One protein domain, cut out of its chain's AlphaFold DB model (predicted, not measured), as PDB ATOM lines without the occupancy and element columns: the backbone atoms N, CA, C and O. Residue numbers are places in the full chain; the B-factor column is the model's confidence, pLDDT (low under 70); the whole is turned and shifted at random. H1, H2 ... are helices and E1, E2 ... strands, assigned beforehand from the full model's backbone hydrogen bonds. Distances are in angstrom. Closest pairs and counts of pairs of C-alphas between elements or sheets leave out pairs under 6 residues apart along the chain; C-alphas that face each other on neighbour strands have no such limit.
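Overview. This is residues 31 to 118 of the 213 residues of an uncharacterized protein of Aquificaceae bacterium (UniProt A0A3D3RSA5). One twisted antiparallel sheet is folded into a trough by sharp bends in its long strands E3 and E4, and the short helix H1 sits inside the fold at the E1 and E2 end, leaving most of the sheet without a helix over it. From E2 to E7 the strands follow one another as a meander, each the antiparallel neighbour of the one before, while short E1 lies beside the far half of E3. The printed part has 88 residues, with one named helix and seven named strands in the order H1 E1 E2 E3 E4 E5 E6 E7, and its class is mostly strand. It is compact, with a radius of gyration of the C-alphas of 13.0 A and spans of 37 by 30 by 23 A.

Along the chain. H1 is residues 31 to 39, 12.1 A long, beginning at C-alpha 31 (-0.415, -6.951, 18.856). E1 is residues 44 to 46 and E2 residues 49 to 52. E3, residues 56 to 65, measures 22.5 A and bends by 86 degrees at residue 61. E4, residues 70 to 82, is the longest strand at 30.1 A and bends by 81 degrees at residue 75, where its C-alpha is at (12.498, -15.657, 24.494). E5 is residues 85 to 92, 23.5 A; E6 is residues 95 to 102, 23.0 A; E7 is residues 105 to 113, 22.2 A, ending at C-alpha 113 (20.742, -8.736, 29.638).

Arrangement. H1 is on the branched sheet at a height of 8.2 A, and every O i to N i+4 pair in it is within hydrogen-bond range. It lies only just over E3, on which 3 of its 9 C-alphas fall, and its closest C-alphas to E1 are Asp 35 and Leu 45, 6.2 A apart. E1 runs on into E2 across a break of 2 residues, at 97 degrees. Both lie on one side of E3, with N 44 and O 65 at 2.9 A and N 51 and O 58 at 2.8 A; E4 is on the other side, with N 61 and O 75 at 2.9 A. The hairpin E4 and E5 has N 78 and O 89 at 2.8 A, E5 and E6 has N 88 and O 99 at 2.7 A, and E6 and E7 has N 98 and O 109 at 2.8 A. E1, E2 and E7 are edge strands; E1 and E7 are apart.

Size, cuts and confidence. The C-alphas farthest apart, those of Asn 68 and Pro 83, are 37.4 A from each other. The printed part has no cut, and its links between named elements are tight. Mean pLDDT of the printed part is 90.9, and no printed residue is under 70.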
ATOM      1  N   PHE A  31      -1.625  -6.630  19.591       87.19
ATOM      2  CA  PHE A  31      -0.415  -6.951  18.856       87.19
ATOM      3  C   PHE A  31      -0.323  -6.178  17.538       87.19
ATOM      4  O   PHE A  31       0.714  -5.585  17.267       87.19
ATOM      5  N   LEU A  32      -1.408  -6.099  16.757       86.56
ATOM      6  CA  LEU A  32      -1.407  -5.343  15.498       86.56
ATOM      7  C   LEU A  32      -1.255  -3.837  15.735       86.56
ATOM      8  O   LEU A  32      -0.626  -3.143  14.936       86.56
ATOM      9  N   VAL A  33      -1.801  -3.316  16.836       87.19
ATOM     10  CA  VAL A  33      -1.576  -1.916  17.224       87.19
ATOM     11  C   VAL A  33      -0.113  -1.675  17.589       87.19
ATOM     12  O   VAL A  33       0.468  -0.691  17.127       87.19
ATOM     13  N   LEU A  34       0.485  -2.569  18.382       87.38
ATOM     14  CA  LEU A  34       1.898  -2.506  18.749       87.38
ATOM     15  C   LEU A  34       2.794  -2.555  17.507       87.38
ATOM     16  O   LEU A  34       3.646  -1.685  17.340       87.38
ATOM     17  N   ASP A  35       2.570  -3.530  16.630       87.50
ATOM     18  CA  ASP A  35       3.341  -3.719  15.404       87.50
ATOM     19  C   ASP A  35       3.248  -2.485  14.497       87.50
ATOM     20  O   ASP A  35       4.261  -1.889  14.138       87.50
ATOM     21  N   LYS A  36       2.036  -1.969  14.253       89.31
ATOM     22  CA  LYS A  36       1.842  -0.739  13.469       89.31
ATOM     23  C   LYS A  36       2.510   0.485  14.101       89.31
ATOM     24  O   LYS A  36       2.949   1.381  13.379       89.31
ATOM     25  N   MET A  37       2.569   0.569  15.431       88.25
ATOM     26  CA  MET A  37       3.264   1.653  16.132       88.25
ATOM     27  C   MET A  37       4.786   1.557  15.960       88.25
ATOM     28  O   MET A  37       5.439   2.582  15.768       88.25
ATOM     29  N   LEU A  38       5.346   0.349  16.011       88.00
ATOM     30  CA  LEU A  38       6.773   0.103  15.793       88.00
ATOM     31  C   LEU A  38       7.165   0.353  14.333       88.00
ATOM     32  O   LEU A  38       8.121   1.091  14.082       88.00
ATOM     33  N   LEU A  39       6.359  -0.127  13.385       87.75
ATOM     34  CA  LEU A  39       6.569   0.060  11.947       87.75
ATOM     35  C   LEU A  39       6.635   1.538  11.553       87.75
ATOM     36  O   LEU A  39       7.471   1.925  10.741       87.75
ATOM     37  N   LYS A  40       5.811   2.396  12.171       87.94
ATOM     38  CA  LYS A  40       5.872   3.857  11.965       87.94
ATOM     39  C   LYS A  40       7.223   4.473  12.340       87.94
ATOM     40  O   LYS A  40       7.553   5.537  11.830       87.94
ATOM     41  N   ASN A  41       7.978   3.821  13.221       82.94
ATOM     42  CA  ASN A  41       9.311   4.238  13.645       82.94
ATOM     43  C   ASN A  41      10.428   3.440  12.943       82.94
ATOM     44  O   ASN A  41      11.578   3.525  13.363       82.94
ATOM     45  N   GLY A  42      10.108   2.667  11.897       85.88
ATOM     46  CA  GLY A  42      11.078   1.848  11.162       85.88
ATOM     47  C   GLY A  42      11.550   0.601  11.914       85.88
ATOM     48  O   GLY A  42      12.593   0.052  11.571       85.88
ATOM     49  N   LEU A  43      10.805   0.172  12.940       89.06
ATOM     50  CA  LEU A  43      11.094  -1.022  13.728       89.06
ATOM     51  C   LEU A  43      10.148  -2.153  13.331       89.06
ATOM     52  O   LEU A  43       8.931  -1.969  13.310       89.06
ATOM     53  N   TYR A  44      10.705  -3.328  13.068       91.69
ATOM     54  CA  TYR A  44       9.954  -4.513  12.663       91.69
ATOM     55  C   TYR A  44       9.962  -5.533  13.794       91.69
ATOM     56  O   TYR A  44      11.026  -5.876  14.317       91.69
ATOM     57  N   LEU A  45       8.783  -6.024  14.172       92.31
ATOM     58  CA  LEU A  45       8.626  -6.998  15.242       92.31
ATOM     59  C   LEU A  45       8.182  -8.339  14.665       92.31
ATOM     60  O   LEU A  45       7.183  -8.445  13.965       92.31
ATOM     61  N   THR A  46       8.912  -9.392  15.018       92.69
ATOM     62  CA  THR A  46       8.513 -10.777  14.750       92.69
ATOM     63  C   THR A  46       8.280 -11.492  16.072       92.69
ATOM     64  O   THR A  46       9.015 -11.265  17.032       92.69
ATOM     65  N   ALA A  47       7.252 -12.335  16.140       94.00
ATOM     66  CA  ALA A  47       6.960 -13.176  17.296       94.00
ATOM     67  C   ALA A  47       6.469 -14.542  16.812       94.00
ATOM     68  O   ALA A  47       5.634 -14.620  15.913       94.00
ATOM     69  N   GLN A  48       6.968 -15.620  17.414       94.50
ATOM     70  CA  GLN A  48       6.549 -16.986  17.077       94.50
ATOM     71  C   GLN A  48       5.158 -17.311  17.618       94.50
ATOM     72  O   GLN A  48       4.406 -18.075  17.017       94.50
ATOM     73  N   LYS A  49       4.817 -16.747  18.779       94.75
ATOM     74  CA  LYS A  49       3.506 -16.918  19.402       94.75
ATOM     75  C   LYS A  49       3.060 -15.618  20.050       94.75
ATOM     76  O   LYS A  49       3.856 -14.957  20.719       94.75
ATOM     77  N   VAL A  50       1.777 -15.313  19.892       94.19
ATOM     78  CA  VAL A  50       1.098 -14.170  20.502       94.19
ATOM     79  C   VAL A  50      -0.024 -14.700  21.392       94.19
ATOM     80  O   VAL A  50      -0.850 -15.496  20.956       94.19
ATOM     81  N   GLU A  51      -0.023 -14.296  22.656       93.81
ATOM     82  CA  GLU A  51      -1.055 -14.586  23.651       93.81
ATOM     83  C   GLU A  51      -1.600 -13.238  24.154       93.81
ATOM     84  O   GLU A  51      -0.885 -12.479  24.810       93.81
ATOM     85  N   GLU A  52      -2.850 -12.902  23.832       90.06
ATOM     86  CA  GLU A  52      -3.478 -11.634  24.224       90.06
ATOM     87  C   GLU A  52      -4.501 -11.862  25.340       90.06
ATOM     88  O   GLU A  52      -5.382 -12.713  25.237       90.06
ATOM     89  N   GLY A  53      -4.392 -11.089  26.416       86.88
ATOM     90  CA  GLY A  53      -5.388 -11.006  27.478       86.88
ATOM     91  C   GLY A  53      -6.084  -9.651  27.485       86.88
ATOM     92  O   GLY A  53      -5.793  -8.775  26.669       86.88
ATOM     93  N   LEU A  54      -6.987  -9.427  28.443       84.31
ATOM     94  CA  LEU A  54      -7.694  -8.147  28.566       84.31
ATOM     95  C   LEU A  54      -6.718  -6.984  28.788       84.31
ATOM     96  O   LEU A  54      -6.822  -5.961  28.123       84.31
ATOM     97  N   THR A  55      -5.736  -7.156  29.665       86.19
ATOM     98  CA  THR A  55      -4.791  -6.100  30.046       86.19
ATOM     99  C   THR A  55      -3.345  -6.448  29.729       86.19
ATOM    100  O   THR A  55      -2.442  -5.737  30.152       86.19
ATOM    101  N   TYR A  56      -3.088  -7.530  28.996       90.00
ATOM    102  CA  TYR A  56      -1.724  -7.937  28.688       90.00
ATOM    103  C   TYR A  56      -1.586  -8.492  27.275       90.00
ATOM    104  O   TYR A  56      -2.545  -8.980  26.683       90.00
ATOM    105  N   VAL A  57      -0.364  -8.434  26.760       93.38
ATOM    106  CA  VAL A  57       0.077  -9.104  25.539       93.38
ATOM    107  C   VAL A  57       1.364  -9.836  25.879       93.38
ATOM    108  O   VAL A  57       2.327  -9.230  26.343       93.38
ATOM    109  N   LYS A  58       1.381 -11.144  25.666       95.75
ATOM    110  CA  LYS A  58       2.533 -12.009  25.881       95.75
ATOM    111  C   LYS A  58       3.000 -12.555  24.545       95.75
ATOM    112  O   LYS A  58       2.266 -13.230  23.835       95.75
ATOM    113  N   LEU A  59       4.241 -12.256  24.215       95.31
ATOM    114  CA  LEU A  59       4.898 -12.658  22.985       95.31
ATOM    115  C   LEU A  59       5.993 -13.670  23.322       95.31
ATOM    116  O   LEU A  59       6.682 -13.525  24.334       95.31
ATOM    117  N   LYS A  60       6.165 -14.696  22.489       96.06
ATOM    118  CA  LYS A  60       7.255 -15.680  22.610       96.06
ATOM    119  C   LYS A  60       8.098 -15.707  21.345       96.06
ATOM    120  O   LYS A  60       7.557 -15.548  20.250       96.06
ATOM    121  N   GLY A  61       9.402 -15.925  21.511       94.38
ATOM    122  CA  GLY A  61      10.369 -15.929  20.412       94.38
ATOM    123  C   GLY A  61      10.348 -14.608  19.647       94.38
ATOM    124  O   GLY A  61      10.100 -14.598  18.445       94.38
ATOM    125  N   VAL A  62      10.514 -13.496  20.367       94.62
ATOM    126  CA  VAL A  62      10.441 -12.145  19.809       94.62
ATOM    127  C   VAL A  62      11.787 -11.733  19.248       94.62
ATOM    128  O   VAL A  62      12.810 -11.835  19.929       94.62
ATOM    129  N   VAL A  63      11.779 -11.190  18.037       93.88
ATOM    130  CA  VAL A  63      12.940 -10.506  17.473       93.88
ATOM    131  C   VAL A  63      12.520  -9.155  16.918       93.88
ATOM    132  O   VAL A  63      11.567  -9.071  16.140       93.88
ATOM    133  N   LEU A  64      13.240  -8.119  17.340       92.56
ATOM    134  CA  LEU A  64      13.110  -6.753  16.851       92.56
ATOM    135  C   LEU A  64      14.254  -6.431  15.894       92.56
ATOM    136  O   LEU A  64      15.421  -6.690  16.203       92.56
ATOM    137  N   TYR A  65      13.902  -5.818  14.774       90.31
ATOM    138  CA  TYR A  65      14.824  -5.391  13.731       90.31
ATOM    139  C   TYR A  65      14.661  -3.896  13.470       90.31
ATOM    140  O   TYR A  65      13.552  -3.362  13.585       90.31
ATOM    141  N   ASP A  66      15.752  -3.241  13.093       86.81
ATOM    142  CA  ASP A  66      15.678  -2.023  12.291       86.81
ATOM    143  C   ASP A  66      15.764  -2.392  10.799       86.81
ATOM    144  O   ASP A  66      15.655  -3.560  10.424       86.81
ATOM    145  N   GLN A  67      15.930  -1.401   9.927       82.88
ATOM    146  CA  GLN A  67      16.021  -1.627   8.481       82.88
ATOM    147  C   GLN A  67      17.245  -2.457   8.057       82.88
ATOM    148  O   GLN A  67      17.227  -3.036   6.973       82.88
ATOM    149  N   ASN A  68      18.296  -2.518   8.880       81.88
ATOM    150  CA  ASN A  68      19.615  -3.012   8.481       81.88
ATOM    151  C   ASN A  68      20.114  -4.187   9.333       81.88
ATOM    152  O   ASN A  68      21.067  -4.865   8.953       81.88
ATOM    153  N   SER A  69      19.527  -4.415  10.504       84.44
ATOM    154  CA  SER A  69      20.101  -5.267  11.532       84.44
ATOM    155  C   SER A  69      19.074  -5.746  12.558       84.44
ATOM    156  O   SER A  69      17.980  -5.206  12.744       84.44
ATOM    157  N   LYS A  70      19.455  -6.809  13.259       88.69
ATOM    158  CA  LYS A  70      18.728  -7.317  14.416       88.69
ATOM    159  C   LYS A  70      19.122  -6.507  15.650       88.69
ATOM    160  O   LYS A  70      20.270  -6.571  16.078       88.69
ATOM    161  N   LEU A  71      18.152  -5.836  16.267       89.44
ATOM    162  CA  LEU A  71      18.379  -4.989  17.441       89.44
ATOM    163  C   LEU A  71      18.360  -5.778  18.745       89.44
ATOM    164  O   LEU A  71      19.246  -5.631  19.585       89.44
ATOM    165  N   VAL A  72      17.320  -6.591  18.950       93.25
ATOM    166  CA  VAL A  72      17.140  -7.316  20.209       93.25
ATOM    167  C   VAL A  72      16.325  -8.593  20.030       93.25
ATOM    168  O   VAL A  72      15.422  -8.667  19.192       93.25
ATOM    169  N   ARG A  73      16.647  -9.614  20.829       94.69
ATOM    170  CA  ARG A  73      15.884 -10.867  20.944       94.69
ATOM    171  C   ARG A  73      15.326 -11.034  22.356       94.69
ATOM    172  O   ARG A  73      16.030 -10.774  23.328       94.69
ATOM    173  N   PHE A  74      14.110 -11.561  22.456       95.69
ATOM    174  CA  PHE A  74      13.536 -12.062  23.703       95.69
ATOM    175  C   PHE A  74      12.955 -13.463  23.500       95.69
ATOM    176  O   PHE A  74      12.243 -13.712  22.530       95.69
ATOM    177  N   ASP A  75      13.179 -14.359  24.452       95.25
ATOM    178  CA  ASP A  75      12.498 -15.657  24.494       95.25
ATOM    179  C   ASP A  75      11.029 -15.472  24.881       95.25
ATOM    180  O   ASP A  75      10.129 -16.101  24.318       95.25
ATOM    181  N   SER A  76      10.774 -14.538  25.800       95.50
ATOM    182  CA  SER A  76       9.429 -14.080  26.131       95.50
ATOM    183  C   SER A  76       9.413 -12.585  26.400       95.50
ATOM    184  O   SER A  76      10.288 -12.082  27.102       95.50
ATOM    185  N   PHE A  77       8.392 -11.900  25.904       96.12
ATOM    186  CA  PHE A  77       8.162 -10.485  26.143       96.12
ATOM    187  C   PHE A  77       6.711 -10.273  26.566       96.12
ATOM    188  O   PHE A  77       5.794 -10.601  25.818       96.12
ATOM    189  N   ASN A  78       6.489  -9.746  27.766       95.44
ATOM    190  CA  ASN A  78       5.159  -9.437  28.271       95.44
ATOM    191  C   ASN A  78       4.984  -7.929  28.378       95.44
ATOM    192  O   ASN A  78       5.781  -7.247  29.021       95.44
ATOM    193  N   ILE A  79       3.893  -7.449  27.808       94.19
ATOM    194  CA  ILE A  79       3.350  -6.113  27.986       94.19
ATOM    195  C   ILE A  79       2.153  -6.265  28.904       94.19
ATOM    196  O   ILE A  79       1.243  -7.025  28.585       94.19
ATOM    197  N   SER A  80       2.125  -5.561  30.024       92.75
ATOM    198  CA  SER A  80       0.957  -5.524  30.894       92.75
ATOM    199  C   SER A  80       0.560  -4.088  31.199       92.75
ATOM    200  O   SER A  80       1.389  -3.202  31.399       92.75
ATOM    201  N   LEU A  81      -0.744  -3.862  31.206       89.50
ATOM    202  CA  LEU A  81      -1.388  -2.627  31.593       89.50
ATOM    203  C   LEU A  81      -2.034  -2.847  32.958       89.50
ATOM    204  O   LEU A  81      -2.773  -3.807  33.176       89.50
ATOM    205  N   SER A  82      -1.754  -1.951  33.886       86.19
ATOM    206  CA  SER A  82      -2.338  -1.926  35.221       86.19
ATOM    207  C   SER A  82      -2.997  -0.564  35.459       86.19
ATOM    208  O   SER A  82      -2.654   0.401  34.771       86.19
ATOM    209  N   PRO A  83      -3.900  -0.433  36.448       79.38
ATOM    210  CA  PRO A  83      -4.485   0.862  36.810       79.38
ATOM    211  C   PRO A  83      -3.444   1.936  37.163       79.38
ATOM    212  O   PRO A  83      -3.723   3.125  37.053       79.38
ATOM    213  N   PHE A  84      -2.244   1.519  37.575       81.81
ATOM    214  CA  PHE A  84      -1.173   2.402  38.030       81.81
ATOM    215  C   PHE A  84      -0.088   2.646  36.975       81.81
ATOM    216  O   PHE A  84       0.825   3.436  37.230       81.81
ATOM    217  N   GLY A  85      -0.159   1.988  35.811       87.56
ATOM    218  CA  GLY A  85       0.913   2.080  34.828       87.56
ATOM    219  C   GLY A  85       0.985   0.977  33.775       87.56
ATOM    220  O   GLY A  85       0.232   0.004  33.802       87.56
ATOM    221  N   LEU A  86       1.948   1.121  32.866       91.50
ATOM    222  CA  LEU A  86       2.340   0.116  31.874       91.50
ATOM    223  C   LEU A  86       3.633  -0.560  32.341       91.50
ATOM    224  O   LEU A  86       4.564   0.129  32.749       91.50
ATOM    225  N   SER A  87       3.739  -1.879  32.220       94.12
ATOM    226  CA  SER A  87       5.007  -2.583  32.401       94.12
ATOM    227  C   SER A  87       5.342  -3.456  31.195       94.12
ATOM    228  O   SER A  87       4.471  -4.063  30.572       94.12
ATOM    229  N   LEU A  88       6.623  -3.492  30.851       94.56
ATOM    230  CA  LEU A  88       7.219  -4.337  29.830       94.56
ATOM    231  C   LEU A  88       8.252  -5.224  30.518       94.56
ATOM    232  O   LEU A  88       9.109  -4.732  31.247       94.56
ATOM    233  N   SER A  89       8.196  -6.525  30.277       95.56
ATOM    234  CA  SER A  89       9.170  -7.486  30.795       95.56
ATOM    235  C   SER A  89       9.637  -8.401  29.675       95.56
ATOM    236  O   SER A  89       8.843  -9.113  29.071       95.56
ATOM    237  N   GLY A  90      10.927  -8.372  29.387       95.38
ATOM    238  CA  GLY A  90      11.598  -9.252  28.449       95.38
ATOM    239  C   GLY A  90      12.496 -10.233  29.188       95.38
ATOM    240  O   GLY A  90      13.209  -9.848  30.113       95.38
ATOM    241  N   LEU A  91      12.479 -11.491  28.762       95.94
ATOM    242  CA  LEU A  91      13.408 -12.528  29.196       95.94
ATOM    243  C   LEU A  91      14.229 -13.001  28.001       95.94
ATOM    244  O   LEU A  91      13.682 -13.160  26.910       95.94
ATOM    245  N   CYS A  92      15.518 -13.226  28.217       93.94
ATOM    246  CA  CYS A  92      16.397 -13.858  27.242       93.94
ATOM    247  C   CYS A  92      17.492 -14.655  27.957       93.94
ATOM    248  O   CYS A  92      18.200 -14.088  28.789       93.94
ATOM    249  N   ASP A  93      17.607 -15.952  27.674       90.19
ATOM    250  CA  ASP A  93      18.611 -16.864  28.244       90.19
ATOM    251  C   ASP A  93      18.691 -16.802  29.792       90.19
ATOM    252  O   ASP A  93      19.766 -16.797  30.390       90.19
ATOM    253  N   GLY A  94      17.536 -16.689  30.464       87.44
ATOM    254  CA  GLY A  94      17.430 -16.569  31.931       87.44
ATOM    255  C   GLY A  94      17.682 -15.163  32.498       87.44
ATOM    256  O   GLY A  94      17.551 -14.948  33.704       87.44
ATOM    257  N   LYS A  95      17.991 -14.192  31.639       93.38
ATOM    258  CA  LYS A  95      18.303 -12.795  31.976       93.38
ATOM    259  C   LYS A  95      17.113 -11.905  31.659       93.38
ATOM    260  O   LYS A  95      16.264 -12.280  30.848       93.38
ATOM    261  N   SER A  96      17.009 -10.740  32.299       94.00
ATOM    262  CA  SER A  96      15.785  -9.935  32.212       94.00
ATOM    263  C   SER A  96      16.012  -8.459  31.929       94.00
ATOM    264  O   SER A  96      16.957  -7.839  32.412       94.00
ATOM    265  N   LEU A  97      15.088  -7.902  31.148       95.44
ATOM    266  CA  LEU A  97      14.925  -6.476  30.916       95.44
ATOM    267  C   LEU A  97      13.506  -6.099  31.331       95.44
ATOM    268  O   LEU A  97      12.538  -6.701  30.876       95.44
ATOM    269  N   TYR A  98      13.371  -5.115  32.200       95.62
ATOM    270  CA  TYR A  98      12.095  -4.673  32.734       95.62
ATOM    271  C   TYR A  98      11.983  -3.162  32.605       95.62
ATOM    272  O   TYR A  98      12.892  -2.434  32.998       95.62
ATOM    273  N   VAL A  99      10.870  -2.693  32.056       94.31
ATOM    274  CA  VAL A  99      10.556  -1.272  31.946       94.31
ATOM    275  C   VAL A  99       9.179  -1.031  32.534       94.31
ATOM    276  O   VAL A  99       8.211  -1.669  32.142       94.31
ATOM    277  N   GLU A 100       9.080  -0.098  33.464       94.50
ATOM    278  CA  GLU A 100       7.835   0.268  34.126       94.50
ATOM    279  C   GLU A 100       7.570   1.750  33.925       94.50
ATOM    280  O   GLU A 100       8.461   2.575  34.113       94.50
ATOM    281  N   TRP A 101       6.343   2.090  33.558       92.25
ATOM    282  CA  TRP A 101       5.827   3.447  33.498       92.25
ATOM    283  C   TRP A 101       4.728   3.572  34.536       92.25
ATOM    284  O   TRP A 101       3.648   3.027  34.336       92.25
ATOM    285  N   SER A 102       4.990   4.309  35.607       90.00
ATOM    286  CA  SER A 102       4.013   4.648  36.640       90.00
ATOM    287  C   SER A 102       3.679   6.143  36.606       90.00
ATOM    288  O   SER A 102       4.260   6.918  35.839       90.00
ATOM    289  N   LEU A 103       2.708   6.569  37.418       83.38
ATOM    290  CA  LEU A 103       2.316   7.977  37.549       83.38
ATOM    291  C   LEU A 103       3.514   8.852  37.965       83.38
ATOM    292  O   LEU A 103       3.892   8.915  39.131       83.38
ATOM    293  N   GLY A 104       4.103   9.539  36.983       83.62
ATOM    294  CA  GLY A 104       5.201  10.486  37.176       83.62
ATOM    295  C   GLY A 104       6.605   9.878  37.206       83.62
ATOM    296  O   GLY A 104       7.558  10.629  37.379       83.62
ATOM    297  N   ALA A 105       6.772   8.566  37.015       89.19
ATOM    298  CA  ALA A 105       8.092   7.939  36.979       89.19
ATOM    299  C   ALA A 105       8.174   6.815  35.942       89.19
ATOM    300  O   ALA A 105       7.199   6.128  35.649       89.19
ATOM    301  N   LYS A 106       9.366   6.610  35.386       91.88
ATOM    302  CA  LYS A 106       9.686   5.464  34.532       91.88
ATOM    303  C   LYS A 106      10.887   4.753  35.124       91.88
ATOM    304  O   LYS A 106      11.810   5.418  35.578       91.88
ATOM    305  N   ARG A 107      10.909   3.430  35.132       94.12
ATOM    306  CA  ARG A 107      12.032   2.658  35.664       94.12
ATOM    307  C   ARG A 107      12.477   1.635  34.645       94.12
ATOM    308  O   ARG A 107      11.648   0.891  34.138       94.12
ATOM    309  N   LEU A 108      13.769   1.593  34.363       94.50
ATOM    310  CA  LEU A 108      14.403   0.586  33.527       94.50
ATOM    311  C   LEU A 108      15.316  -0.252  34.412       94.50
ATOM    312  O   LEU A 108      16.210   0.284  35.056       94.50
ATOM    313  N   LYS A 109      15.099  -1.562  34.438       96.62
ATOM    314  CA  LYS A 109      15.963  -2.530  35.110       96.62
ATOM    315  C   LYS A 109      16.466  -3.545  34.105       96.62
ATOM    316  O   LYS A 109      15.665  -4.165  33.413       96.62
ATOM    317  N   ALA A 110      17.765  -3.760  34.079       96.19
ATOM    318  CA  ALA A 110      18.396  -4.826  33.324       96.19
ATOM    319  C   ALA A 110      19.209  -5.693  34.289       96.19
ATOM    320  O   ALA A 110      19.939  -5.174  35.134       96.19
ATOM    321  N   LYS A 111      19.050  -7.010  34.187       95.50
ATOM    322  CA  LYS A 111      19.828  -7.993  34.944       95.50
ATOM    323  C   LYS A 111      20.626  -8.828  33.959       95.50
ATOM    324  O   LYS A 111      20.087  -9.783  33.404       95.50
ATOM    325  N   ASP A 112      21.864  -8.411  33.723       93.19
ATOM    326  CA  ASP A 112      22.849  -9.031  32.835       93.19
ATOM    327  C   ASP A 112      22.336  -9.288  31.418       93.19
ATOM    328  O   ASP A 112      22.755 -10.229  30.766       93.19
ATOM    329  N   PHE A 113      21.418  -8.478  30.903       93.25
ATOM    330  CA  PHE A 113      20.742  -8.736  29.638       93.25
ATOM    331  C   PHE A 113      21.727  -8.794  28.453       93.25
ATOM    332  O   PHE A 113      22.421  -7.820  28.186       93.25
ATOM    333  N   THR A 114      21.778  -9.915  27.722       92.69
ATOM    334  CA  THR A 114      22.801 -10.177  26.677       92.69
ATOM    335  C   THR A 114      22.272 -10.243  25.252       92.69
ATOM    336  O   THR A 114      23.008 -10.558  24.327       92.69
ATOM    337  N   CYS A 115      20.983  -9.996  25.046       92.44
ATOM    338  CA  CYS A 115      20.348 -10.217  23.747       92.44
ATOM    339  C   CYS A 115      20.177  -8.939  22.923       92.44
ATOM    340  O   CYS A 115      19.290  -8.890  22.072       92.44
ATOM    341  N   LEU A 116      21.005  -7.926  23.187       90.06
ATOM    342  CA  LEU A 116      21.129  -6.687  22.413       90.06
ATOM    343  C   LEU A 116      22.200  -6.871  21.328       90.06
ATOM    344  O   LEU A 116      23.249  -7.439  21.605       90.06
ATOM    345  N   GLY A 117      21.951  -6.400  20.105       84.00
ATOM    346  CA  GLY A 117      22.844  -6.631  18.959       84.00
ATOM    347  C   GLY A 117      24.267  -6.088  19.151       84.00
ATOM    348  O   GLY A 117      25.238  -6.800  18.899       84.00
ATOM    349  N   ASP A 118      24.386  -4.860  19.660       84.75
ATOM    350  CA  ASP A 118      25.666  -4.140  19.769       84.75
ATOM    351  C   ASP A 118      26.282  -4.156  21.176       84.75
ATOM    352  O   ASP A 118      27.244  -3.435  21.446       84.75
TER     353      ASP A 118